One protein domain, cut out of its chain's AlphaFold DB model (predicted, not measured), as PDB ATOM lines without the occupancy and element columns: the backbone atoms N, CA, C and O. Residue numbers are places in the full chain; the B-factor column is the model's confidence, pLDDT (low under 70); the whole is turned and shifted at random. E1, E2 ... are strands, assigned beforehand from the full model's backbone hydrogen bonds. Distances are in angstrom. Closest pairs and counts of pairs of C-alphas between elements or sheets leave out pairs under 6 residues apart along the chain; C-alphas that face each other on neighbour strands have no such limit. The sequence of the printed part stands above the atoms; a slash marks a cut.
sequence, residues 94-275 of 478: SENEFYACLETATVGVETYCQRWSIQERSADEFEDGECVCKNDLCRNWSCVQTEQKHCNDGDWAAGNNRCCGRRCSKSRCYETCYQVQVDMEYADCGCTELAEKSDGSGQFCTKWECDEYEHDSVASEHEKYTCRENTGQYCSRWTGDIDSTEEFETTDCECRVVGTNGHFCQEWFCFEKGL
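What this domain is: This is residues 94 to 275 of the 478 residues of an uncharacterized protein of Chromera velia CCMP2878 (UniProt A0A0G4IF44). Picture a closed barrel of ten strands, E1 to E4 and E7 to E12, with a slender arm, the hairpin of E5 and E6, reaching out beyond one end of it. The chain goes round the barrel through E1 to E4, leaves it for the arm, then comes back to complete the ring with E7 to E12, and E12 closes on E1. The printed part has 182 residues, with no named helix and twelve named strands, E1 to E12 in order, and its class is all strand; both the barrel and the two-stranded sheet of the arm are antiparallel throughout. The whole is only just loose, close to compact, with a radius of gyration of the C-alphas of 19.5 A; it spans 76 by 33 by 26 A, and the arm makes much of the length.

Where its parts are: Find C-alpha 95 at (11.811, -26.705, 11.710); from there E1, the longest strand by residues, runs over residues 95 to 107, 34.1 A from first to last C-alpha, and bends by 59 degrees at residue 103. Next comes E2, residues 110 to 121, 31.9 A long, which bends by 54 degrees at residue 115. E3 is residues 125 to 133, and E4 is residues 140 to 149. Look then for E5, residues 162 to 169, and E6, which begins with C-alpha 172 at (-6.007, -49.872, 37.232) and runs to residue 179. E7, residues 185 to 196, is 32.5 A long and bends by 53 degrees at residue 193; E8, residues 203 to 214, is 31.7 A long and bends by 63 degrees at residue 206. E9 is residues 220 to 230, E10 is residues 235 to 243, and E11, residues 247 to 258, is 32.3 A long. E12, residues 265 to 275, ends with C-alpha 275 at (14.496, -18.004, 18.891).

How they stand to each other: Go round the barrel from E1. E1 to E4 form a meander, each strand the antiparallel neighbour of the one before: N 98 and O 119 of E1 and E2 are 2.8 A apart, N 118 and O 129 of E2 and E3 3.0 A, and N 132 and O 142 of E3 and E4 2.8 A, each within hydrogen-bond range. E7 is the next antiparallel neighbour of E4, at 144 degrees between their directions, with N 143 and O 187 2.9 A apart. E7 to E12 form a second meander; look for N 188 and O 211 between E7 and E8, 2.9 A, N 210 and O 223 between E8 and E9, 2.9 A, N 226 and O 239 between E9 and E10, 2.8 A, N 240 and O 251 between E10 and E11, 2.8 A, and N 254 and O 269 between E11 and E12, 2.8 A. E12 and E1 close the ring, antiparallel at 148 degrees, with N 97 and O 270 2.9 A apart. In the arm, E5 and E6 are an antiparallel hairpin at 157 degrees, with N 165 and O 176 2.8 A apart. E5 is apart from E4, and E6 is apart from E7. Two short pairings outside the named strands, both antiparallel, join residues 147 to 148 of E4 with residues 182 to 183, and residues 156 to 157 with residues 163 to 164 of E5.

The domain as a whole: The C-alphas of Ser 171 and Gly 200, the two farthest apart, are 75.8 A from each other, while those of Ser 94 and Leu 275, the first and last printed, are 9.1 A apart. The printed part has no cut. The one long link is E4 to E5, residues 150 to 161. The mean pLDDT of the printed part is 94.7, and no printed residue is under 70.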
ATOM      1  N   SER A  94      13.789 -25.533  15.644       93.31
ATOM      2  CA  SER A  94      14.357 -25.888  14.354       93.31
ATOM      3  C   SER A  94      13.312 -26.685  13.621       93.31
ATOM      4  O   SER A  94      12.937 -27.775  14.073       93.31
ATOM      5  N   GLU A  95      12.925 -26.176  12.469       94.62
ATOM      6  CA  GLU A  95      11.811 -26.705  11.710       94.62
ATOM      7  C   GLU A  95      12.310 -27.167  10.346       94.62
ATOM      8  O   GLU A  95      13.337 -26.721   9.817       94.62
ATOM      9  N   ASN A  96      11.631 -28.168   9.799       96.75
ATOM     10  CA  ASN A  96      11.889 -28.621   8.442       96.75
ATOM     11  C   ASN A  96      10.615 -28.486   7.636       96.75
ATOM     12  O   ASN A  96       9.653 -29.218   7.884       96.75
ATOM     13  N   GLU A  97      10.680 -27.665   6.602       97.06
ATOM     14  CA  GLU A  97       9.561 -27.451   5.710       97.06
ATOM     15  C   GLU A  97       9.789 -28.126   4.359       97.06
ATOM     16  O   GLU A  97      10.893 -28.165   3.792       97.06
ATOM     17  N   PHE A  98       8.701 -28.641   3.805       98.12
ATOM     18  CA  PHE A  98       8.669 -29.309   2.520       98.12
ATOM     19  C   PHE A  98       7.550 -28.732   1.672       98.12
ATOM     20  O   PHE A  98       6.371 -28.841   2.005       98.12
ATOM     21  N   TYR A  99       7.922 -28.213   0.507       98.25
ATOM     22  CA  TYR A  99       6.971 -27.685  -0.459       98.25
ATOM     23  C   TYR A  99       6.956 -28.592  -1.676       98.25
ATOM     24  O   TYR A  99       8.013 -28.890  -2.234       98.25
ATOM     25  N   ALA A 100       5.775 -29.003  -2.129       98.38
ATOM     26  CA  ALA A 100       5.643 -29.863  -3.301       98.38
ATOM     27  C   ALA A 100       4.572 -29.347  -4.257       98.38
ATOM     28  O   ALA A 100       3.407 -29.182  -3.894       98.38
ATOM     29  N   CYS A 101       4.960 -29.117  -5.512       98.50
ATOM     30  CA  CYS A 101       4.032 -28.647  -6.527       98.50
ATOM     31  C   CYS A 101       2.981 -29.711  -6.868       98.50
ATOM     32  O   CYS A 101       3.314 -30.810  -7.319       98.50
ATOM     33  N   LEU A 102       1.707 -29.354  -6.703       98.00
ATOM     34  CA  LEU A 102       0.554 -30.216  -6.969       98.00
ATOM     35  C   LEU A 102      -0.039 -29.959  -8.356       98.00
ATOM     36  O   LEU A 102      -0.499 -30.885  -9.023       98.00
ATOM     37  N   GLU A 103      -0.043 -28.697  -8.786       97.81
ATOM     38  CA  GLU A 103      -0.640 -28.266 -10.047       97.81
ATOM     39  C   GLU A 103       0.210 -27.182 -10.706       97.81
ATOM     40  O   GLU A 103       0.622 -26.215 -10.066       97.81
ATOM     41  N   THR A 104       0.451 -27.330 -12.006       97.31
ATOM     42  CA  THR A 104       1.210 -26.368 -12.811       97.31
ATOM     43  C   THR A 104       0.298 -25.636 -13.782       97.31
ATOM     44  O   THR A 104      -0.533 -26.268 -14.435       97.31
ATOM     45  N   ALA A 105       0.541 -24.345 -13.983       96.19
ATOM     46  CA  ALA A 105      -0.068 -23.559 -15.050       96.19
ATOM     47  C   ALA A 105       0.982 -23.155 -16.088       96.19
ATOM     48  O   ALA A 105       2.187 -23.189 -15.832       96.19
ATOM     49  N   THR A 106       0.534 -22.798 -17.292       94.94
ATOM     50  CA  THR A 106       1.409 -22.267 -18.345       94.94
ATOM     51  C   THR A 106       0.779 -21.042 -18.988       94.94
ATOM     52  O   THR A 106      -0.348 -21.107 -19.479       94.94
ATOM     53  N   VAL A 107       1.522 -19.936 -19.010       93.00
ATOM     54  CA  VAL A 107       1.129 -18.683 -19.666       93.00
ATOM     55  C   VAL A 107       2.192 -18.350 -20.710       93.00
ATOM     56  O   VAL A 107       3.344 -18.064 -20.391       93.00
ATOM     57  N   GLY A 108       1.820 -18.438 -21.989       90.56
ATOM     58  CA  GLY A 108       2.778 -18.321 -23.089       90.56
ATOM     59  C   GLY A 108       3.766 -19.491 -23.097       90.56
ATOM     60  O   GLY A 108       3.369 -20.627 -23.340       90.56
ATOM     61  N   VAL A 109       5.046 -19.201 -22.853       88.81
ATOM     62  CA  VAL A 109       6.128 -20.202 -22.762       88.81
ATOM     63  C   VAL A 109       6.519 -20.528 -21.320       88.81
ATOM     64  O   VAL A 109       7.364 -21.388 -21.095       88.81
ATOM     65  N   GLU A 110       5.925 -19.848 -20.341       90.38
ATOM     66  CA  GLU A 110       6.344 -19.955 -18.949       90.38
ATOM     67  C   GLU A 110       5.452 -20.926 -18.186       90.38
ATOM     68  O   GLU A 110       4.243 -20.716 -18.081       90.38
ATOM     69  N   THR A 111       6.059 -21.978 -17.637       94.00
ATOM     70  CA  THR A 111       5.407 -22.913 -16.714       94.00
ATOM     71  C   THR A 111       5.776 -22.553 -15.278       94.00
ATOM     72  O   THR A 111       6.950 -22.337 -14.980       94.00
ATOM     73  N   TYR A 112       4.784 -22.511 -14.393       95.19
ATOM     74  CA  TYR A 112       4.957 -22.223 -12.970       95.19
ATOM     75  C   TYR A 112       4.045 -23.110 -12.119       95.19
ATOM     76  O   TYR A 112       3.086 -23.700 -12.627       95.19
ATOM     77  N   CYS A 113       4.340 -23.200 -10.823       97.38
ATOM     78  CA  CYS A 113       3.475 -23.901  -9.884       97.38
ATOM     79  C   CYS A 113       2.270 -23.026  -9.515       97.38
ATOM     80  O   CYS A 113       2.435 -21.931  -8.985       97.38
ATOM     81  N   GLN A 114       1.062 -23.489  -9.825       97.62
ATOM     82  CA  GLN A 114      -0.182 -22.789  -9.508       97.62
ATOM     83  C   GLN A 114      -0.701 -23.151  -8.112       97.62
ATOM     84  O   GLN A 114      -1.318 -22.312  -7.453       97.62
ATOM     85  N   ARG A 115      -0.464 -24.391  -7.675       98.25
ATOM     86  CA  ARG A 115      -0.863 -24.890  -6.358       98.25
ATOM     87  C   ARG A 115       0.176 -25.868  -5.834       98.25
ATOM     88  O   ARG A 115       0.616 -26.743  -6.584       98.25
ATOM     89  N   TRP A 116       0.539 -25.745  -4.567       98.62
ATOM     90  CA  TRP A 116       1.491 -26.629  -3.894       98.62
ATOM     91  C   TRP A 116       1.020 -26.963  -2.482       98.62
ATOM     92  O   TRP A 116       0.211 -26.235  -1.912       98.62
ATOM     93  N   SER A 117       1.499 -28.083  -1.948       98.31
ATOM     94  CA  SER A 117       1.354 -28.422  -0.532       98.31
ATOM     95  C   SER A 117       2.543 -27.891   0.256       98.31
ATOM     96  O   SER A 117       3.657 -27.895  -0.277       98.31
ATOM     97  N   ILE A 118       2.300 -27.538   1.512       98.00
ATOM     98  CA  ILE A 118       3.318 -27.280   2.533       98.00
ATOM     99  C   ILE A 118       3.195 -28.358   3.605       98.00
ATOM    100  O   ILE A 118       2.083 -28.781   3.933       98.00
ATOM    101  N   GLN A 119       4.337 -28.834   4.089       97.50
ATOM    102  CA  GLN A 119       4.434 -29.659   5.287       97.50
ATOM    103  C   GLN A 119       5.581 -29.142   6.133       97.50
ATOM    104  O   GLN A 119       6.727 -29.200   5.685       97.50
ATOM    105  N   GLU A 120       5.281 -28.737   7.351       95.38
ATOM    106  CA  GLU A 120       6.258 -28.285   8.326       95.38
ATOM    107  C   GLU A 120       6.309 -29.240   9.513       95.38
ATOM    108  O   GLU A 120       5.333 -29.913   9.872       95.38
ATOM    109  N   ARG A 121       7.511 -29.415  10.056       94.56
ATOM    110  CA  ARG A 121       7.775 -30.341  11.153       94.56
ATOM    111  C   ARG A 121       8.775 -29.730  12.117       94.56
ATOM    112  O   ARG A 121       9.974 -29.701  11.807       94.56
ATOM    113  N   SER A 122       8.282 -29.408  13.304       93.25
ATOM    114  CA  SER A 122       9.079 -29.018  14.457       93.25
ATOM    115  C   SER A 122       9.239 -30.196  15.431       93.25
ATOM    116  O   SER A 122       8.977 -31.368  15.112       93.25
ATOM    117  N   ALA A 123       9.776 -29.924  16.620       90.44
ATOM    118  CA  ALA A 123       9.894 -30.923  17.679       90.44
ATOM    119  C   ALA A 123       8.577 -31.135  18.445       90.44
ATOM    120  O   ALA A 123       8.398 -32.198  19.057       90.44
ATOM    121  N   ASP A 124       7.687 -30.146  18.439       88.94
ATOM    122  CA  ASP A 124       6.481 -30.073  19.261       88.94
ATOM    123  C   ASP A 124       5.189 -29.806  18.486       88.94
ATOM    124  O   ASP A 124       4.122 -30.128  19.021       88.94
ATOM    125  N   GLU A 125       5.259 -29.419  17.218       92.12
ATOM    126  CA  GLU A 125       4.135 -29.432  16.287       92.12
ATOM    127  C   GLU A 125       4.499 -29.937  14.885       92.12
ATOM    128  O   GLU A 125       5.641 -30.243  14.532       92.12
ATOM    129  N   PHE A 126       3.448 -30.150  14.105       93.62
ATOM    130  CA  PHE A 126       3.537 -30.301  12.668       93.62
ATOM    131  C   PHE A 126       2.452 -29.449  12.034       93.62
ATOM    132  O   PHE A 126       1.342 -29.358  12.568       93.62
ATOM    133  N   GLU A 127       2.749 -28.940  10.853       94.31
ATOM    134  CA  GLU A 127       1.790 -28.200  10.056       94.31
ATOM    135  C   GLU A 127       1.631 -28.844   8.694       94.31
ATOM    136  O   GLU A 127       2.573 -29.365   8.095       94.31
ATOM    137  N   ASP A 128       0.406 -28.814   8.191       96.44
ATOM    138  CA  ASP A 128       0.098 -29.241   6.838       96.44
ATOM    139  C   ASP A 128      -0.826 -28.202   6.202       96.44
ATOM    140  O   ASP A 128      -1.830 -27.793   6.792       96.44
ATOM    141  N   GLY A 129      -0.527 -27.813   4.966       97.12
ATOM    142  CA  GLY A 129      -1.279 -26.775   4.279       97.12
ATOM    143  C   GLY A 129      -1.246 -26.875   2.765       97.12
ATOM    144  O   GLY A 129      -0.577 -27.720   2.159       97.12
ATOM    145  N   GLU A 130      -1.993 -25.980   2.132       98.31
ATOM    146  CA  GLU A 130      -1.927 -25.763   0.692       98.31
ATOM    147  C   GLU A 130      -1.842 -24.279   0.375       98.31
ATOM    148  O   GLU A 130      -2.484 -23.438   1.006       98.31
ATOM    149  N   CYS A 131      -1.113 -23.984  -0.692       98.56
ATOM    150  CA  CYS A 131      -0.939 -22.635  -1.187       98.56
ATOM    151  C   CYS A 131      -1.413 -22.507  -2.612       98.56
ATOM    152  O   CYS A 131      -1.272 -23.419  -3.432       98.56
ATOM    153  N   VAL A 132      -1.948 -21.331  -2.915       98.38
ATOM    154  CA  VAL A 132      -2.530 -21.021  -4.209       98.38
ATOM    155  C   VAL A 132      -1.959 -19.718  -4.738       98.38
ATOM    156  O   VAL A 132      -1.993 -18.662  -4.105       98.38
ATOM    157  N   CYS A 133      -1.485 -19.801  -5.970       98.12
ATOM    158  CA  CYS A 133      -1.081 -18.677  -6.785       98.12
ATOM    159  C   CYS A 133      -2.273 -17.745  -7.089       98.12
ATOM    160  O   CYS A 133      -3.272 -18.176  -7.672       98.12
ATOM    161  N   LYS A 134      -2.161 -16.450  -6.765       96.94
ATOM    162  CA  LYS A 134      -3.235 -15.453  -6.964       96.94
ATOM    163  C   LYS A 134      -3.203 -14.755  -8.328       96.94
ATOM    164  O   LYS A 134      -4.198 -14.147  -8.717       96.94
ATOM    165  N   ASN A 135      -2.079 -14.779  -9.044       93.56
ATOM    166  CA  ASN A 135      -1.899 -14.055 -10.309       93.56
ATOM    167  C   ASN A 135      -1.084 -14.848 -11.341       93.56
ATOM    168  O   ASN A 135      -0.602 -15.940 -11.068       93.56
ATOM    169  N   ASP A 136      -0.928 -14.309 -12.546       86.81
ATOM    170  CA  ASP A 136      -0.093 -14.954 -13.557       86.81
ATOM    171  C   ASP A 136       1.368 -15.008 -13.087       86.81
ATOM    172  O   ASP A 136       1.901 -14.032 -12.548       86.81
ATOM    173  N   LEU A 137       2.019 -16.151 -13.324       89.69
ATOM    174  CA  LEU A 137       3.417 -16.423 -12.961       89.69
ATOM    175  C   LEU A 137       3.706 -16.454 -11.454       89.69
ATOM    176  O   LEU A 137       4.872 -16.411 -11.069       89.69
ATOM    177  N   CYS A 138       2.672 -16.539 -10.613       95.75
ATOM    178  CA  CYS A 138       2.810 -16.696  -9.167       95.75
ATOM    179  C   CYS A 138       3.712 -15.644  -8.526       95.75
ATOM    180  O   CYS A 138       4.637 -15.974  -7.796       95.75
ATOM    181  N   ARG A 139       3.441 -14.366  -8.816       95.75
ATOM    182  CA  ARG A 139       4.070 -13.212  -8.150       95.75
ATOM    183  C   ARG A 139       3.406 -12.859  -6.827       95.75
ATOM    184  O   ARG A 139       4.008 -12.139  -6.050       95.75
ATOM    185  N   ASN A 140       2.175 -13.314  -6.613       97.94
ATOM    186  CA  ASN A 140       1.489 -13.259  -5.330       97.94
ATOM    187  C   ASN A 140       0.848 -14.618  -5.078       97.94
ATOM    188  O   ASN A 140       0.292 -15.219  -6.007       97.94
ATOM    189  N   TRP A 141       0.859 -15.064  -3.836       98.19
ATOM    190  CA  TRP A 141       0.229 -16.309  -3.424       98.19
ATOM    191  C   TRP A 141      -0.279 -16.203  -1.995       98.19
ATOM    192  O   TRP A 141      -0.012 -15.222  -1.305       98.19
ATOM    193  N   SER A 142      -1.086 -17.178  -1.599       98.12
ATOM    194  CA  SER A 142      -1.503 -17.339  -0.211       98.12
ATOM    195  C   SER A 142      -1.544 -18.793   0.184       98.12
ATOM    196  O   SER A 142      -1.907 -19.624  -0.657       98.12
ATOM    197  N   CYS A 143      -1.281 -19.062   1.450       98.19
ATOM    198  CA  CYS A 143      -1.385 -20.374   2.058       98.19
ATOM    199  C   CYS A 143      -2.488 -20.404   3.106       98.19
ATOM    200  O   CYS A 143      -2.897 -19.376   3.643       98.19
ATOM    201  N   VAL A 144      -3.001 -21.605   3.337       97.62
ATOM    202  CA  VAL A 144      -3.781 -21.928   4.526       97.62
ATOM    203  C   VAL A 144      -3.135 -23.164   5.125       97.62
ATOM    204  O   VAL A 144      -3.077 -24.203   4.451       97.62
ATOM    205  N   GLN A 145      -2.657 -23.026   6.353       96.31
ATOM    206  CA  GLN A 145      -2.015 -24.079   7.124       96.31
ATOM    207  C   GLN A 145      -2.903 -24.504   8.286       96.31
ATOM    208  O   GLN A 145      -3.967 -23.944   8.567       96.31
ATOM    209  N   THR A 146      -2.551 -25.640   8.860       95.31
ATOM    210  CA  THR A 146      -3.181 -26.146  10.065       95.31
ATOM    211  C   THR A 146      -2.077 -26.652  10.967       95.31
ATOM    212  O   THR A 146      -1.610 -27.781  10.775       95.31
ATOM    213  N   GLU A 147      -1.707 -25.839  11.947       93.81
ATOM    214  CA  GLU A 147      -0.782 -26.208  13.007       93.81
ATOM    215  C   GLU A 147      -1.440 -27.218  13.958       93.81
ATOM    216  O   GLU A 147      -2.594 -27.081  14.393       93.81
ATOM    217  N   GLN A 148      -0.724 -28.297  14.266       93.75
ATOM    218  CA  GLN A 148      -1.165 -29.319  15.205       93.75
ATOM    219  C   GLN A 148      -0.049 -29.713  16.160       93.75
ATOM    220  O   GLN A 148       0.922 -30.383  15.797       93.75
ATOM    221  N   LYS A 149      -0.288 -29.458  17.448       92.81
ATOM    222  CA  LYS A 149       0.634 -29.885  18.503       92.81
ATOM    223  C   LYS A 149       0.771 -31.404  18.562       92.81
ATOM    224  O   LYS A 149      -0.214 -32.157  18.520       92.81
ATOM    225  N   HIS A 150       2.001 -31.871  18.731       91.50
ATOM    226  CA  HIS A 150       2.307 -33.274  18.927       91.50
ATOM    227  C   HIS A 150       1.653 -33.837  20.198       91.50
ATOM    228  O   HIS A 150       1.357 -33.153  21.182       91.50
ATOM    229  N   CYS A 151       1.424 -35.153  20.192       93.00
ATOM    230  CA  CYS A 151       1.023 -35.842  21.410       93.00
ATOM    231  C   CYS A 151       2.148 -35.761  22.446       93.00
ATOM    232  O   CYS A 151       3.318 -35.899  22.104       93.00
ATOM    233  N   ASN A 152       1.784 -35.617  23.722       91.44
ATOM    234  CA  ASN A 152       2.753 -35.639  24.811       91.44
ATOM    235  C   ASN A 152       3.551 -36.948  24.786       91.44
ATOM    236  O   ASN A 152       3.019 -38.000  24.419       91.44
ATOM    237  N   ASP A 153       4.784 -36.913  25.289       91.06
ATOM    238  CA  ASP A 153       5.631 -38.099  25.413       91.06
ATOM    239  C   ASP A 153       4.892 -39.295  26.041       91.06
ATOM    240  O   ASP A 153       4.404 -39.259  27.179       91.06
ATOM    241  N   GLY A 154       4.839 -40.398  25.289       91.19
ATOM    242  CA  GLY A 154       4.184 -41.647  25.691       91.19
ATOM    243  C   GLY A 154       2.686 -41.734  25.377       91.19
ATOM    244  O   GLY A 154       2.083 -42.782  25.634       91.19
ATOM    245  N   ASP A 155       2.095 -40.684  24.810       95.44
ATOM    246  CA  ASP A 155       0.757 -40.703  24.223       95.44
ATOM    247  C   ASP A 155       0.855 -40.994  22.707       95.44
ATOM    248  O   ASP A 155       1.919 -40.885  22.098       95.44
ATOM    249  N   TRP A 156      -0.237 -41.443  22.087       94.31
ATOM    250  CA  TRP A 156      -0.303 -41.796  20.666       94.31
ATOM    251  C   TRP A 156      -1.431 -41.051  19.956       94.31
ATOM    252  O   TRP A 156      -2.491 -40.795  20.535       94.31
ATOM    253  N   ALA A 157      -1.229 -40.757  18.671       93.81
ATOM    254  CA  ALA A 157      -2.259 -40.177  17.822       93.81
ATOM    255  C   ALA A 157      -3.386 -41.196  17.587       93.81
ATOM    256  O   ALA A 157      -3.168 -42.304  17.092       93.81
ATOM    257  N   ALA A 158      -4.611 -40.824  17.946       92.75
ATOM    258  CA  ALA A 158      -5.814 -41.648  17.831       92.75
ATOM    259  C   ALA A 158      -6.770 -41.160  16.722       92.75
ATOM    260  O   ALA A 158      -7.963 -41.495  16.755       92.75
ATOM    261  N   GLY A 159      -6.244 -40.371  15.773       89.56
ATOM    262  CA  GLY A 159      -6.967 -39.732  14.665       89.56
ATOM    263  C   GLY A 159      -7.849 -38.554  15.097       89.56
ATOM    264  O   GLY A 159      -8.130 -38.395  16.283       89.56
ATOM    265  N   ASN A 160      -8.318 -37.750  14.135       87.44
ATOM    266  CA  ASN A 160      -9.179 -36.574  14.358       87.44
ATOM    267  C   ASN A 160      -8.618 -35.602  15.413       87.44
ATOM    268  O   ASN A 160      -9.339 -35.218  16.337       87.44
ATOM    269  N   ASN A 161      -7.328 -35.278  15.307       90.06
ATOM    270  CA  ASN A 161      -6.647 -34.306  16.167       90.06
ATOM    271  C   ASN A 161      -6.818 -34.669  17.653       90.06
ATOM    272  O   ASN A 161      -7.121 -33.849  18.520       90.06
ATOM    273  N   ARG A 162      -6.699 -35.969  17.945       94.00
ATOM    274  CA  ARG A 162      -6.858 -36.534  19.281       94.00
ATOM    275  C   ARG A 162      -5.642 -37.360  19.641       94.00
ATOM    276  O   ARG A 162      -5.273 -38.285  18.915       94.00
ATOM    277  N   CYS A 163      -5.111 -37.096  20.820       95.62
ATOM    278  CA  CYS A 163      -4.068 -37.890  21.438       95.62
ATOM    279  C   CYS A 163      -4.669 -38.734  22.553       95.62
ATOM    280  O   CYS A 163      -5.548 -38.284  23.290       95.62
ATOM    281  N   CYS A 164      -4.214 -39.974  22.669       96.69
ATOM    282  CA  CYS A 164      -4.625 -40.888  23.723       96.69
ATOM    283  C   CYS A 164      -3.398 -41.424  24.450       96.69
ATOM    284  O   CYS A 164      -2.366 -41.683  23.851       96.69
ATOM    285  N   GLY A 165      -3.521 -41.592  25.756       96.56
ATOM    286  CA  GLY A 165      -2.459 -42.061  26.628       96.56
ATOM    287  C   GLY A 165      -2.981 -43.085  27.614       96.56
ATOM    288  O   GLY A 165      -4.116 -42.994  28.095       96.56
ATOM    289  N   ARG A 166      -2.151 -44.064  27.978       96.19
ATOM    290  CA  ARG A 166      -2.513 -45.044  29.006       96.19
ATOM    291  C   ARG A 166      -2.001 -44.579  30.360       96.19
ATOM    292  O   ARG A 166      -0.811 -44.658  30.647       96.19
ATOM    293  N   ARG A 167      -2.909 -44.151  31.234       95.06
ATOM    294  CA  ARG A 167      -2.569 -43.713  32.592       95.06
ATOM    295  C   ARG A 167      -2.842 -44.845  33.576       95.06
ATOM    296  O   ARG A 167      -3.961 -45.351  33.673       95.06
ATOM    297  N   CYS A 168      -1.810 -45.272  34.297       94.31
ATOM    298  CA  CYS A 168      -1.895 -46.363  35.265       94.31
ATOM    299  C   CYS A 168      -1.813 -45.841  36.703       94.31
ATOM    300  O   CYS A 168      -0.836 -45.222  37.110       94.31
ATOM    301  N   SER A 169      -2.837 -46.150  37.494       92.88
ATOM    302  CA  SER A 169      -2.801 -46.094  38.958       92.88
ATOM    303  C   SER A 169      -2.385 -47.458  39.524       92.88
ATOM    304  O   SER A 169      -2.383 -48.456  38.803       92.88
ATOM    305  N   LYS A 170      -2.091 -47.536  40.833       93.50
ATOM    306  CA  LYS A 170      -1.615 -48.763  41.514       93.50
ATOM    307  C   LYS A 170      -2.455 -50.025  41.261       93.50
ATOM    308  O   LYS A 170      -1.950 -51.121  41.470       93.50
ATOM    309  N   SER A 171      -3.719 -49.894  40.864       93.19
ATOM    310  CA  SER A 171      -4.621 -51.031  40.657       93.19
ATOM    311  C   SER A 171      -5.321 -51.058  39.298       93.19
ATOM    312  O   SER A 171      -5.959 -52.062  38.988       93.19
ATOM    313  N   ARG A 172      -5.256 -49.986  38.495       94.88
ATOM    314  CA  ARG A 172      -6.007 -49.872  37.232       94.88
ATOM    315  C   ARG A 172      -5.300 -48.960  36.244       94.88
ATOM    316  O   ARG A 172      -4.861 -47.879  36.630       94.88
ATOM    317  N   CYS A 173      -5.291 -49.364  34.980       95.62
ATOM    318  CA  CYS A 173      -4.931 -48.506  33.860       95.62
ATOM    319  C   CYS A 173      -6.193 -48.100  33.108       95.62
ATOM    320  O   CYS A 173      -7.032 -48.956  32.824       95.62
ATOM    321  N   TYR A 174      -6.310 -46.822  32.775       95.31
ATOM    322  CA  TYR A 174      -7.361 -46.299  31.914       95.31
ATOM    323  C   TYR A 174      -6.731 -45.543  30.748       95.31
ATOM    324  O   TYR A 174      -5.644 -44.974  30.863       95.31
ATOM    325  N   GLU A 175      -7.401 -45.599  29.607       97.12
ATOM    326  CA  GLU A 175      -7.070 -44.777  28.454       97.12
ATOM    327  C   GLU A 175      -7.676 -43.392  28.675       97.12
ATOM    328  O   GLU A 175      -8.846 -43.270  29.039       97.12
ATOM    329  N   THR A 176      -6.856 -42.356  28.541       95.75
ATOM    330  CA  THR A 176      -7.290 -40.959  28.595       95.75
ATOM    331  C   THR A 176      -6.987 -40.347  27.252       95.75
ATOM    332  O   THR A 176      -5.845 -40.414  26.813       95.75
ATOM    333  N   CYS A 177      -7.988 -39.747  26.626       96.06
ATOM    334  CA  CYS A 177      -7.806 -39.034  25.376       96.06
ATOM    335  C   CYS A 177      -8.092 -37.551  25.571       96.06
ATOM    336  O   CYS A 177      -8.962 -37.188  26.366       96.06
ATOM    337  N   TYR A 178      -7.383 -36.718  24.829       93.62
ATOM    338  CA  TYR A 178      -7.575 -35.277  24.772       93.62
ATOM    339  C   TYR A 178      -7.473 -34.814  23.317       93.62
ATOM    340  O   TYR A 178      -6.838 -35.474  22.494       93.62
ATOM    341  N   GLN A 179      -8.166 -33.727  22.988       94.00
ATOM    342  CA  GLN A 179      -8.007 -33.074  21.692       94.00
ATOM    343  C   GLN A 179      -6.736 -32.236  21.735       94.00
ATOM    344  O   GLN A 179      -6.501 -31.561  22.739       94.00
ATOM    345  N   VAL A 180      -5.915 -32.336  20.694       93.06
ATOM    346  CA  VAL A 180      -4.818 -31.384  20.515       93.06
ATOM    347  C   VAL A 180      -5.396 -30.063  20.039       93.06
ATOM    348  O   VAL A 180      -6.484 -30.033  19.457       93.06
ATOM    349  N   GLN A 181      -4.695 -28.987  20.372       89.69
ATOM    350  CA  GLN A 181      -4.982 -27.684  19.806       89.69
ATOM    351  C   GLN A 181      -4.679 -27.741  18.306       89.69
ATOM    352  O   GLN A 181      -3.785 -28.476  17.884       89.69
ATOM    353  N   VAL A 182      -5.540 -27.091  17.536       92.19
ATOM    354  CA  VAL A 182      -5.500 -27.070  16.079       92.19
ATOM    355  C   VAL A 182      -5.744 -25.627  15.722       92.19
ATOM    356  O   VAL A 182      -6.877 -25.156  15.882       92.19
ATOM    357  N   ASP A 183      -4.688 -24.964  15.304       92.44
ATOM    358  CA  ASP A 183      -4.732 -23.571  14.912       92.44
ATOM    359  C   ASP A 183      -4.706 -23.501  13.376       92.44
ATOM    360  O   ASP A 183      -4.534 -24.513  12.687       92.44
ATOM    361  N   MET A 184      -5.099 -22.356  12.824       94.88
ATOM    362  CA  MET A 184      -5.079 -22.133  11.379       94.88
ATOM    363  C   MET A 184      -4.308 -20.851  11.113       94.88
ATOM    364  O   MET A 184      -4.842 -19.765  11.387       94.88
ATOM    365  N   GLU A 185      -3.127 -20.982  10.520       94.88
ATOM    366  CA  GLU A 185      -2.395 -19.860   9.949       94.88
ATOM    367  C   GLU A 185      -2.765 -19.607   8.489       94.88
ATOM    368  O   GLU A 185      -3.253 -20.459   7.725       94.88
ATOM    369  N   TYR A 186      -2.518 -18.362   8.114       96.62
ATOM    370  CA  TYR A 186      -2.629 -17.852   6.770       96.62
ATOM    371  C   TYR A 186      -1.356 -17.086   6.456       96.62
ATOM    372  O   TYR A 186      -1.035 -16.132   7.154       96.62
ATOM    373  N   ALA A 187      -0.715 -17.423   5.345       97.56
ATOM    374  CA  ALA A 187       0.380 -16.635   4.802       97.56
ATOM    375  C   ALA A 187      -0.077 -15.919   3.531       97.56
ATOM    376  O   ALA A 187      -0.690 -16.527   2.645       97.56
ATOM    377  N   ASP A 188       0.224 -14.629   3.414       97.75
ATOM    378  CA  ASP A 188       0.016 -13.829   2.211       97.75
ATOM    379  C   ASP A 188       1.350 -13.266   1.721       97.75
ATOM    380  O   ASP A 188       1.947 -12.404   2.355       97.75
ATOM    381  N   CYS A 189       1.787 -13.699   0.538       98.44
ATOM    382  CA  CYS A 189       3.109 -13.350   0.024       98.44
ATOM    383  C   CYS A 189       3.062 -12.600  -1.298       98.44
ATOM    384  O   CYS A 189       2.271 -12.907  -2.204       98.44
ATOM    385  N   GLY A 190       3.975 -11.639  -1.431       98.06
ATOM    386  CA  GLY A 190       4.134 -10.794  -2.605       98.06
ATOM    387  C   GLY A 190       5.587 -10.648  -3.047       98.06
ATOM    388  O   GLY A 190       6.500 -10.432  -2.252       98.06
ATOM    389  N   CYS A 191       5.805 -10.748  -4.356       98.25
ATOM    390  CA  CYS A 191       7.115 -10.545  -4.946       98.25
ATOM    391  C   CYS A 191       7.448  -9.050  -4.987       98.25
ATOM    392  O   CYS A 191       6.748  -8.268  -5.638       98.25
ATOM    393  N   THR A 192       8.549  -8.661  -4.352       97.88
ATOM    394  CA  THR A 192       8.980  -7.260  -4.254       97.88
ATOM    395  C   THR A 192      10.091  -6.902  -5.235       97.88
ATOM    396  O   THR A 192      10.208  -5.741  -5.632       97.88
ATOM    397  N   GLU A 193      10.868  -7.885  -5.701       97.69
ATOM    398  CA  GLU A 193      11.934  -7.673  -6.684       97.69
ATOM    399  C   GLU A 193      11.951  -8.763  -7.758       97.69
ATOM    400  O   GLU A 193      11.967  -9.960  -7.463       97.69
ATOM    401  N   LEU A 194      12.000  -8.344  -9.024       97.31
ATOM    402  CA  LEU A 194      12.006  -9.221 -10.195       97.31
ATOM    403  C   LEU A 194      13.368  -9.187 -10.890       97.31
ATOM    404  O   LEU A 194      13.956  -8.119 -11.050       97.31
ATOM    405  N   ALA A 195      13.806 -10.335 -11.400       96.69
ATOM    406  CA  ALA A 195      14.928 -10.437 -12.325       96.69
ATOM    407  C   ALA A 195      14.467 -10.989 -13.675       96.69
ATOM    408  O   ALA A 195      13.543 -11.798 -13.756       96.69
ATOM    409  N   GLU A 196      15.118 -10.542 -14.746       96.94
ATOM    410  CA  GLU A 196      14.895 -11.075 -16.087       96.94
ATOM    411  C   GLU A 196      15.511 -12.467 -16.220       96.94
ATOM    412  O   GLU A 196      16.606 -12.740 -15.715       96.94
ATOM    413  N   LYS A 197      14.808 -13.353 -16.923       95.69
ATOM    414  CA  LYS A 197      15.345 -14.658 -17.294       95.69
ATOM    415  C   LYS A 197      16.421 -14.501 -18.365       95.69
ATOM    416  O   LYS A 197      16.356 -13.635 -19.233       95.69
ATOM    417  N   SER A 198      17.409 -15.384 -18.311       95.81
ATOM    418  CA  SER A 198      18.588 -15.408 -19.188       95.81
ATOM    419  C   SER A 198      18.267 -15.584 -20.677       95.81
ATOM    420  O   SER A 198      19.046 -15.162 -21.526       95.81
ATOM    421  N   ASP A 199      17.123 -16.181 -20.997       93.81
ATOM    422  CA  ASP A 199      16.614 -16.365 -22.359       93.81
ATOM    423  C   ASP A 199      15.672 -15.237 -22.815       93.81
ATOM    424  O   ASP A 199      15.207 -15.250 -23.957       93.81
ATOM    425  N   GLY A 200      15.383 -14.263 -21.945       93.19
ATOM    426  CA  GLY A 200      14.432 -13.187 -22.198       93.19
ATOM    427  C   GLY A 200      12.969 -13.638 -22.247       93.19
ATOM    428  O   GLY A 200      12.127 -12.866 -22.709       93.19
ATOM    429  N   SER A 201      12.639 -14.859 -21.800       90.56
ATOM    430  CA  SER A 201      11.266 -15.383 -21.861       90.56
ATOM    431  C   SER A 201      10.304 -14.671 -20.909       90.56
ATOM    432  O   SER A 201       9.092 -14.726 -21.114       90.56
ATOM    433  N   GLY A 202      10.841 -14.009 -19.883       92.00
ATOM    434  CA  GLY A 202      10.074 -13.302 -18.872       92.00
ATOM    435  C   GLY A 202      10.906 -12.969 -17.641       92.00
ATOM    436  O   GLY A 202      12.101 -12.681 -17.732       92.00
ATOM    437  N   GLN A 203      10.253 -12.962 -16.482       95.06
ATOM    438  CA  GLN A 203      10.839 -12.544 -15.211       95.06
ATOM    439  C   GLN A 203      10.521 -13.566 -14.123       95.06
ATOM    440  O   GLN A 203       9.478 -14.215 -14.167       95.06
ATOM    441  N   PHE A 204      11.389 -13.678 -13.127       95.56
ATOM    442  CA  PHE A 204      11.147 -14.474 -11.926       95.56
ATOM    443  C   PHE A 204      11.445 -13.638 -10.680       95.56
ATOM    444  O   PHE A 204      12.115 -12.604 -10.748       95.56
ATOM    445  N   CYS A 205      10.905 -14.065  -9.542       97.56
ATOM    446  CA  CYS A 205      11.075 -13.334  -8.299       97.56
ATOM    447  C   CYS A 205      12.465 -13.554  -7.689       97.56
ATOM    448  O   CYS A 205      12.987 -14.667  -7.701       97.56
ATOM    449  N   THR A 206      13.038 -12.497  -7.120       97.56
ATOM    450  CA  THR A 206      14.318 -12.518  -6.390       97.56
ATOM    451  C   THR A 206      14.202 -12.044  -4.949       97.56
ATOM    452  O   THR A 206      15.118 -12.308  -4.170       97.56
ATOM    453  N   LYS A 207      13.084 -11.400  -4.587       98.19
ATOM    454  CA  LYS A 207      12.729 -11.089  -3.203       98.19
ATOM    455  C   LYS A 207      11.238 -11.231  -2.957       98.19
ATOM    456  O   LYS A 207      10.448 -10.710  -3.744       98.19
ATOM    457  N   TRP A 208      10.894 -11.876  -1.856       98.25
ATOM    458  CA  TRP A 208       9.528 -12.002  -1.367       98.25
ATOM    459  C   TRP A 208       9.386 -11.309  -0.024       98.25
ATOM    460  O   TRP A 208      10.324 -11.301   0.769       98.25
ATOM    461  N   GLU A 209       8.213 -10.734   0.199       98.06
ATOM    462  CA  GLU A 209       7.742 -10.342   1.523       98.06
ATOM    463  C   GLU A 209       6.435 -11.091   1.784       98.06
ATOM    464  O   GLU A 209       5.578 -11.154   0.892       98.06
ATOM    465  N   CYS A 210       6.333 -11.678   2.968       98.12
ATOM    466  CA  CYS A 210       5.187 -12.439   3.432       98.12
ATOM    467  C   CYS A 210       4.690 -11.864   4.752       98.12
ATOM    468  O   CYS A 210       5.486 -11.405   5.575       98.12
ATOM    469  N   ASP A 211       3.373 -11.864   4.899       97.00
ATOM    470  CA  ASP A 211       2.695 -11.604   6.157       97.00
ATOM    471  C   ASP A 211       1.951 -12.881   6.548       97.00
ATOM    472  O   ASP A 211       0.999 -13.276   5.861       97.00
ATOM    473  N   GLU A 212       2.379 -13.502   7.639       95.00
ATOM    474  CA  GLU A 212       1.699 -14.635   8.248       95.00
ATOM    475  C   GLU A 212       0.875 -14.181   9.451       95.00
ATOM    476  O   GLU A 212       1.238 -13.258  10.186       95.00
ATOM    477  N   TYR A 213      -0.314 -14.755   9.594       94.38
ATOM    478  CA  TYR A 213      -1.255 -14.398  10.639       94.38
ATOM    479  C   TYR A 213      -2.185 -15.559  10.972       94.38
ATOM    480  O   TYR A 213      -2.720 -16.238  10.095       94.38
ATOM    481  N   GLU A 214      -2.485 -15.713  12.255       92.38
ATOM    482  CA  GLU A 214      -3.545 -16.612  12.703       92.38
ATOM    483  C   GLU A 214      -4.924 -15.942  12.571       92.38
ATOM    484  O   GLU A 214      -5.067 -14.715  12.601       92.38
ATOM    485  N   HIS A 215      -5.990 -16.743  12.495       87.12
ATOM    486  CA  HIS A 215      -7.359 -16.213  12.394       87.12
ATOM    487  C   HIS A 215      -7.769 -15.295  13.563       87.12
ATOM    488  O   HIS A 215      -8.493 -14.316  13.363       87.12
ATOM    489  N   ASP A 216      -7.345 -15.648  14.779       85.06
ATOM    490  CA  ASP A 216      -7.828 -15.062  16.035       85.06
ATOM    491  C   ASP A 216      -6.723 -14.352  16.844       85.06
ATOM    492  O   ASP A 216      -7.009 -13.768  17.899       85.06
ATOM    493  N   SER A 217      -5.479 -14.372  16.360       80.56
ATOM    494  CA  SER A 217      -4.330 -13.760  17.028       80.56
ATOM    495  C   SER A 217      -4.027 -12.364  16.492       80.56
ATOM    496  O   SER A 217      -4.464 -11.945  15.422       80.56
ATOM    497  N   VAL A 218      -3.296 -11.602  17.303       75.94
ATOM    498  CA  VAL A 218      -2.699 -10.318  16.901       75.94
ATOM    499  C   VAL A 218      -1.220 -10.507  16.558       75.94
ATOM    500  O   VAL A 218      -0.599  -9.572  16.053       75.94
ATOM    501  N   ALA A 219      -0.655 -11.681  16.851       80.44
ATOM    502  CA  ALA A 219       0.668 -12.038  16.377       80.44
ATOM    503  C   ALA A 219       0.591 -12.167  14.853       80.44
ATOM    504  O   ALA A 219      -0.235 -12.902  14.317       80.44
ATOM    505  N   SER A 220       1.388 -11.348  14.180       90.00
ATOM    506  CA  SER A 220       1.640 -11.472  12.757       90.00
ATOM    507  C   SER A 220       3.135 -11.607  12.576       90.00
ATOM    508  O   SER A 220       3.904 -10.842  13.180       90.00
ATOM    509  N   GLU A 221       3.529 -12.547  11.742       92.69
ATOM    510  CA  GLU A 221       4.917 -12.756  11.386       92.69
ATOM    511  C   GLU A 221       5.197 -12.053  10.066       92.69
ATOM    512  O   GLU A 221       4.337 -11.950   9.188       92.69
ATOM    513  N   HIS A 222       6.391 -11.482   9.957       96.12
ATOM    514  CA  HIS A 222       6.821 -10.803   8.748       96.12
ATOM    515  C   HIS A 222       8.074 -11.478   8.222       96.12
ATOM    516  O   HIS A 222       9.164 -11.294   8.776       96.12
ATOM    517  N   GLU A 223       7.934 -12.192   7.114       96.44
ATOM    518  CA  GLU A 223       9.039 -12.928   6.515       96.44
ATOM    519  C   GLU A 223       9.561 -12.205   5.277       96.44
ATOM    520  O   GLU A 223       8.824 -11.631   4.464       96.44
ATOM    521  N   LYS A 224      10.881 -12.245   5.105       96.94
ATOM    522  CA  LYS A 224      11.555 -11.677   3.940       96.94
ATOM    523  C   LYS A 224      12.504 -12.682   3.337       96.94
ATOM    524  O   LYS A 224      13.567 -12.955   3.888       96.94
ATOM    525  N   TYR A 225      12.191 -13.139   2.132       97.50
ATOM    526  CA  TYR A 225      13.055 -14.064   1.411       97.50
ATOM    527  C   TYR A 225      13.901 -13.333   0.384       97.50
ATOM    528  O   TYR A 225      13.403 -12.528  -0.404       97.50
ATOM    529  N   THR A 226      15.190 -13.655   0.343       97.38
ATOM    530  CA  THR A 226      16.131 -13.142  -0.656       97.38
ATOM    531  C   THR A 226      16.768 -14.285  -1.430       97.38
ATOM    532  O   THR A 226      17.239 -15.269  -0.859       97.38
ATOM    533  N   CYS A 227      16.808 -14.146  -2.754       98.19
ATOM    534  CA  CYS A 227      17.433 -15.133  -3.614       98.19
ATOM    535  C   CYS A 227      18.953 -15.155  -3.429       98.19
ATOM    536  O   CYS A 227      19.637 -14.154  -3.657       98.19
ATOM    537  N   ARG A 228      19.492 -16.324  -3.079       97.12
ATOM    538  CA  ARG A 228      20.924 -16.553  -2.862       97.12
ATOM    539  C   ARG A 228      21.622 -17.098  -4.103       97.12
ATOM    540  O   ARG A 228      22.758 -16.717  -4.382       97.12
ATOM    541  N   GLU A 229      20.957 -17.978  -4.853       97.44
ATOM    542  CA  GLU A 229      21.523 -18.620  -6.045       97.44
ATOM    543  C   GLU A 229      20.539 -18.583  -7.219       97.44
ATOM    544  O   GLU A 229      19.542 -19.305  -7.251       97.44
ATOM    545  N   ASN A 230      20.835 -17.738  -8.207       96.19
ATOM    546  CA  ASN A 230      20.023 -17.543  -9.405       96.19
ATOM    547  C   ASN A 230      20.532 -18.419 -10.564       96.19
ATOM    548  O   ASN A 230      21.680 -18.277 -10.986       96.19
ATOM    549  N   THR A 231      19.669 -19.269 -11.127       97.12
ATOM    550  CA  THR A 231      20.004 -20.131 -12.281       97.12
ATOM    551  C   THR A 231      19.892 -19.415 -13.631       97.12
ATOM    552  O   THR A 231      20.199 -19.986 -14.674       97.12
ATOM    553  N   GLY A 232      19.411 -18.172 -13.629       96.06
ATOM    554  CA  GLY A 232      18.983 -17.421 -14.804       96.06
ATOM    555  C   GLY A 232      17.561 -17.759 -15.251       96.06
ATOM    556  O   GLY A 232      17.099 -17.184 -16.229       96.06
ATOM    557  N   GLN A 233      16.875 -18.687 -14.585       95.69
ATOM    558  CA  GLN A 233      15.509 -19.105 -14.918       95.69
ATOM    559  C   GLN A 233      14.571 -18.989 -13.719       95.69
ATOM    560  O   GLN A 233      13.425 -18.566 -13.851       95.69
ATOM    561  N   TYR A 234      15.083 -19.338 -12.546       96.12
ATOM    562  CA  TYR A 234      14.414 -19.216 -11.265       96.12
ATOM    563  C   TYR A 234      15.481 -19.066 -10.175       96.12
ATOM    564  O   TYR A 234      16.677 -19.287 -10.406       96.12
ATOM    565  N   CYS A 235      15.061 -18.703  -8.971       98.06
ATOM    566  CA  CYS A 235      15.944 -18.798  -7.822       98.06
ATOM    567  C   CYS A 235      16.025 -20.257  -7.365       98.06
ATOM    568  O   CYS A 235      14.987 -20.875  -7.204       98.06
ATOM    569  N   SER A 236      17.217 -20.811  -7.165       97.69
ATOM    570  CA  SER A 236      17.421 -22.205  -6.723       97.69
ATOM    571  C   SER A 236      17.717 -22.352  -5.232       97.69
ATOM    572  O   SER A 236      17.594 -23.457  -4.703       97.69
ATOM    573  N   ARG A 237      18.082 -21.251  -4.566       98.00
ATOM    574  CA  ARG A 237      18.285 -21.176  -3.117       98.00
ATOM    575  C   ARG A 237      17.806 -19.851  -2.559       98.00
ATOM    576  O   ARG A 237      18.180 -18.813  -3.107       98.00
ATOM    577  N   TRP A 238      17.066 -19.891  -1.462       98.12
ATOM    578  CA  TRP A 238      16.565 -18.708  -0.763       98.12
ATOM    579  C   TRP A 238      17.099 -18.656   0.654       98.12
ATOM    580  O   TRP A 238      17.336 -19.692   1.257       98.12
ATOM    581  N   THR A 239      17.250 -17.447   1.178       96.69
ATOM    582  CA  THR A 239      17.420 -17.219   2.614       96.69
ATOM    583  C   THR A 239      16.259 -16.380   3.118       96.69
ATOM    584  O   THR A 239      15.967 -15.356   2.491       96.69
ATOM    585  N   GLY A 240      15.632 -16.811   4.206       95.56
ATOM    586  CA  GLY A 240      14.539 -16.131   4.892       95.56
ATOM    587  C   GLY A 240      15.033 -15.342   6.101       95.56
ATOM    588  O   GLY A 240      15.987 -15.735   6.778       95.56
ATOM    589  N   ASP A 241      14.401 -14.199   6.325       95.06
ATOM    590  CA  ASP A 241      14.557 -13.348   7.493       95.06
ATOM    591  C   ASP A 241      13.170 -13.128   8.100       95.06
ATOM    592  O   ASP A 241      12.394 -12.339   7.555       95.06
ATOM    593  N   ILE A 242      12.863 -13.855   9.175       94.94
ATOM    594  CA  ILE A 242      11.534 -13.906   9.792       94.94
ATOM    595  C   ILE A 242      11.583 -13.169  11.129       94.94
ATOM    596  O   ILE A 242      12.551 -13.254  11.898       94.94
ATOM    597  N   ASP A 243      10.583 -12.332  11.376       92.06
ATOM    598  CA  ASP A 243      10.492 -11.529  12.589       92.06
ATOM    599  C   ASP A 243       9.025 -11.360  12.975       92.06
ATOM    600  O   ASP A 243       8.246 -10.747  12.241       92.06
ATOM    601  N   SER A 244       8.675 -11.841  14.164       90.38
ATOM    602  CA  SER A 244       7.342 -11.709  14.734       90.38
ATOM    603  C   SER A 244       7.364 -10.881  16.023       90.38
ATOM    604  O   SER A 244       8.322 -10.152  16.349       90.38
ATOM    605  N   THR A 245       6.255 -10.904  16.760       83.88
ATOM    606  CA  THR A 245       6.195 -10.322  18.105       83.88
ATOM    607  C   THR A 245       6.829 -11.213  19.163       83.88
ATOM    608  O   THR A 245       7.233 -10.688  20.209       83.88
ATOM    609  N   GLU A 246       6.909 -12.515  18.902       84.31
ATOM    610  CA  GLU A 246       7.279 -13.536  19.883       84.31
ATOM    611  C   GLU A 246       8.658 -14.123  19.604       84.31
ATOM    612  O   GLU A 246       9.388 -14.334  20.571       84.31
ATOM    613  N   GLU A 247       9.094 -14.157  18.341       87.94
ATOM    614  CA  GLU A 247      10.402 -14.680  17.948       87.94
ATOM    615  C   GLU A 247      11.020 -14.036  16.700       87.94
ATOM    616  O   GLU A 247      10.456 -13.157  16.033       87.94
ATOM    617  N   PHE A 248      12.279 -14.386  16.449       90.50
ATOM    618  CA  PHE A 248      12.883 -14.203  15.137       90.50
ATOM    619  C   PHE A 248      13.353 -15.544  14.631       90.50
ATOM    620  O   PHE A 248      13.872 -16.337  15.416       90.50
ATOM    621  N   GLU A 249      13.353 -15.687  13.317       92.50
ATOM    622  CA  GLU A 249      13.830 -16.895  12.676       92.50
ATOM    623  C   GLU A 249      14.631 -16.581  11.423       92.50
ATOM    624  O   GLU A 249      14.677 -15.451  10.910       92.50
ATOM    625  N   THR A 250      15.363 -17.590  10.976       94.00
ATOM    626  CA  THR A 250      16.099 -17.557   9.723       94.00
ATOM    627  C   THR A 250      15.894 -18.859   8.980       94.00
ATOM    628  O   THR A 250      16.180 -19.925   9.525       94.00
ATOM    629  N   THR A 251      15.563 -18.740   7.703       95.56
ATOM    630  CA  THR A 251      15.342 -19.882   6.817       95.56
ATOM    631  C   THR A 251      16.493 -20.033   5.824       95.56
ATOM    632  O   THR A 251      17.010 -19.040   5.297       95.56
ATOM    633  N   ASP A 252      16.879 -21.262   5.479       96.38
ATOM    634  CA  ASP A 252      17.636 -21.564   4.250       96.38
ATOM    635  C   ASP A 252      16.880 -22.617   3.438       96.38
ATOM    636  O   ASP A 252      16.677 -23.748   3.878       96.38
ATOM    637  N   CYS A 253      16.481 -22.242   2.227       98.12
ATOM    638  CA  CYS A 253      15.735 -23.098   1.318       98.12
ATOM    639  C   CYS A 253      16.590 -23.517   0.134       98.12
ATOM    640  O   CYS A 253      17.262 -22.694  -0.500       98.12
ATOM    641  N   GLU A 254      16.466 -24.774  -0.277       98.00
ATOM    642  CA  GLU A 254      17.058 -25.271  -1.511       98.00
ATOM    643  C   GLU A 254      16.078 -26.060  -2.377       98.00
ATOM    644  O   GLU A 254      15.241 -26.835  -1.908       98.00
ATOM    645  N   CYS A 255      16.220 -25.873  -3.688       98.56
ATOM    646  CA  CYS A 255      15.456 -26.626  -4.661       98.56
ATOM    647  C   CYS A 255      15.940 -28.082  -4.718       98.56
ATOM    648  O   CYS A 255      17.090 -28.352  -5.078       98.56
ATOM    649  N   ARG A 256      15.052 -29.029  -4.406       98.38
ATOM    650  CA  ARG A 256      15.323 -30.475  -4.434       98.38
ATOM    651  C   ARG A 256      15.066 -31.079  -5.805       98.38
ATOM    652  O   ARG A 256      15.889 -31.846  -6.308       98.38
ATOM    653  N   VAL A 257      13.934 -30.725  -6.409       98.12
ATOM    654  CA  VAL A 257      13.508 -31.247  -7.710       98.12
ATOM    655  C   VAL A 257      13.181 -30.084  -8.624       98.12
ATOM    656  O   VAL A 257      12.322 -29.260  -8.329       98.12
ATOM    657  N   VAL A 258      13.869 -30.015  -9.759       97.75
ATOM    658  CA  VAL A 258      13.609 -29.001 -10.782       97.75
ATOM    659  C   VAL A 258      12.371 -29.401 -11.580       97.75
ATOM    660  O   VAL A 258      12.256 -30.546 -12.014       97.75
ATOM    661  N   GLY A 259      11.456 -28.456 -11.795       95.00
ATOM    662  CA  GLY A 259      10.230 -28.696 -12.545       95.00
ATOM    663  C   GLY A 259      10.470 -29.007 -14.020       95.00
ATOM    664  O   GLY A 259      11.534 -28.745 -14.594       95.00
ATOM    665  N   THR A 260       9.441 -29.552 -14.668       87.75
ATOM    666  CA  THR A 260       9.458 -29.814 -16.109       87.75
ATOM    667  C   THR A 260       9.774 -28.520 -16.862       87.75
ATOM    668  O   THR A 260       9.099 -27.515 -16.653       87.75
ATOM    669  N   ASN A 261      10.790 -28.558 -17.732       89.06
ATOM    670  CA  ASN A 261      11.358 -27.433 -18.500       89.06
ATOM    671  C   ASN A 261      12.380 -26.542 -17.766       89.06
ATOM    672  O   ASN A 261      12.940 -25.653 -18.395       89.06
ATOM    673  N   GLY A 262      12.684 -26.774 -16.485       93.25
ATOM    674  CA  GLY A 262      13.769 -26.044 -15.811       93.25
ATOM    675  C   GLY A 262      13.466 -24.586 -15.449       93.25
ATOM    676  O   GLY A 262      14.381 -23.858 -15.073       93.25
ATOM    677  N   HIS A 263      12.207 -24.152 -15.563       92.75
ATOM    678  CA  HIS A 263      11.795 -22.761 -15.322       92.75
ATOM    679  C   HIS A 263      11.290 -22.486 -13.900       92.75
ATOM    680  O   HIS A 263      11.078 -21.330 -13.546       92.75
ATOM    681  N   PHE A 264      11.071 -23.524 -13.096       95.38
ATOM    682  CA  PHE A 264      10.646 -23.407 -11.704       95.38
ATOM    683  C   PHE A 264      11.154 -24.608 -10.904       95.38
ATOM    684  O   PHE A 264      11.592 -25.612 -11.473       95.38
ATOM    685  N   CYS A 265      11.081 -24.511  -9.582       97.94
ATOM    686  CA  CYS A 265      11.366 -25.628  -8.698       97.94
ATOM    687  C   CYS A 265      10.071 -26.364  -8.335       97.94
ATOM    688  O   CYS A 265       9.089 -25.734  -7.948       97.94
ATOM    689  N   GLN A 266      10.068 -27.684  -8.485       98.00
ATOM    690  CA  GLN A 266       8.926 -28.544  -8.193       98.00
ATOM    691  C   GLN A 266       8.846 -28.927  -6.716       98.00
ATOM    692  O   GLN A 266       7.741 -29.030  -6.192       98.00
ATOM    693  N   GLU A 267       9.994 -29.139  -6.071       98.44
ATOM    694  CA  GLU A 267      10.066 -29.490  -4.652       98.44
ATOM    695  C   GLU A 267      11.112 -28.639  -3.945       98.44
ATOM    696  O   GLU A 267      12.275 -28.613  -4.365       98.44
ATOM    697  N   TRP A 268      10.707 -27.989  -2.859       98.44
ATOM    698  CA  TRP A 268      11.596 -27.246  -1.978       98.44
ATOM    699  C   TRP A 268      11.767 -27.963  -0.652       98.44
ATOM    700  O   TRP A 268      10.855 -28.626  -0.161       98.44
ATOM    701  N   PHE A 269      12.956 -27.798  -0.094       98.19
ATOM    702  CA  PHE A 269      13.248 -28.104   1.292       98.19
ATOM    703  C   PHE A 269      13.775 -26.834   1.941       98.19
ATOM    704  O   PHE A 269      14.744 -26.271   1.421       98.19
ATOM    705  N   CYS A 270      13.165 -26.428   3.043       97.94
ATOM    706  CA  CYS A 270      13.618 -25.312   3.853       97.94
ATOM    707  C   CYS A 270      13.961 -25.807   5.255       97.94
ATOM    708  O   CYS A 270      13.348 -26.740   5.776       97.94
ATOM    709  N   PHE A 271      15.018 -25.230   5.812       96.69
ATOM    710  CA  PHE A 271      15.380 -25.404   7.206       96.69
ATOM    711  C   PHE A 271      15.212 -24.060   7.900       96.69
ATOM    712  O   PHE A 271      15.943 -23.114   7.588       96.69
ATOM    713  N   GLU A 272      14.245 -24.028   8.800       94.69
ATOM    714  CA  GLU A 272      13.869 -22.910   9.654       94.69
ATOM    715  C   GLU A 272      14.615 -23.030  10.980       94.69
ATOM    716  O   GLU A 272      14.892 -24.130  11.483       94.69
ATOM    717  N   LYS A 273      14.992 -21.890  11.545       92.88
ATOM    718  CA  LYS A 273      15.657 -21.848  12.839       92.88
ATOM    719  C   LYS A 273      15.411 -20.513  13.517       92.88
ATOM    720  O   LYS A 273      15.928 -19.487  13.061       92.88
ATOM    721  N   GLY A 274      14.766 -20.571  14.665       89.62
ATOM    722  CA  GLY A 274      14.275 -19.440  15.418       89.62
ATOM    723  C   GLY A 274      14.666 -19.420  16.889       89.62
ATOM    724  O   GLY A 274      15.305 -20.315  17.463       89.62
ATOM    725  N   LEU A 275      14.417 -18.251  17.466       86.38
ATOM    726  CA  LEU A 275      14.496 -18.004  18.891       86.38
ATOM    727  C   LEU A 275      13.363 -17.089  19.305       86.38
ATOM    728  O   LEU A 275      13.381 -15.885  19.017       86.38
TER     729      LEU A 275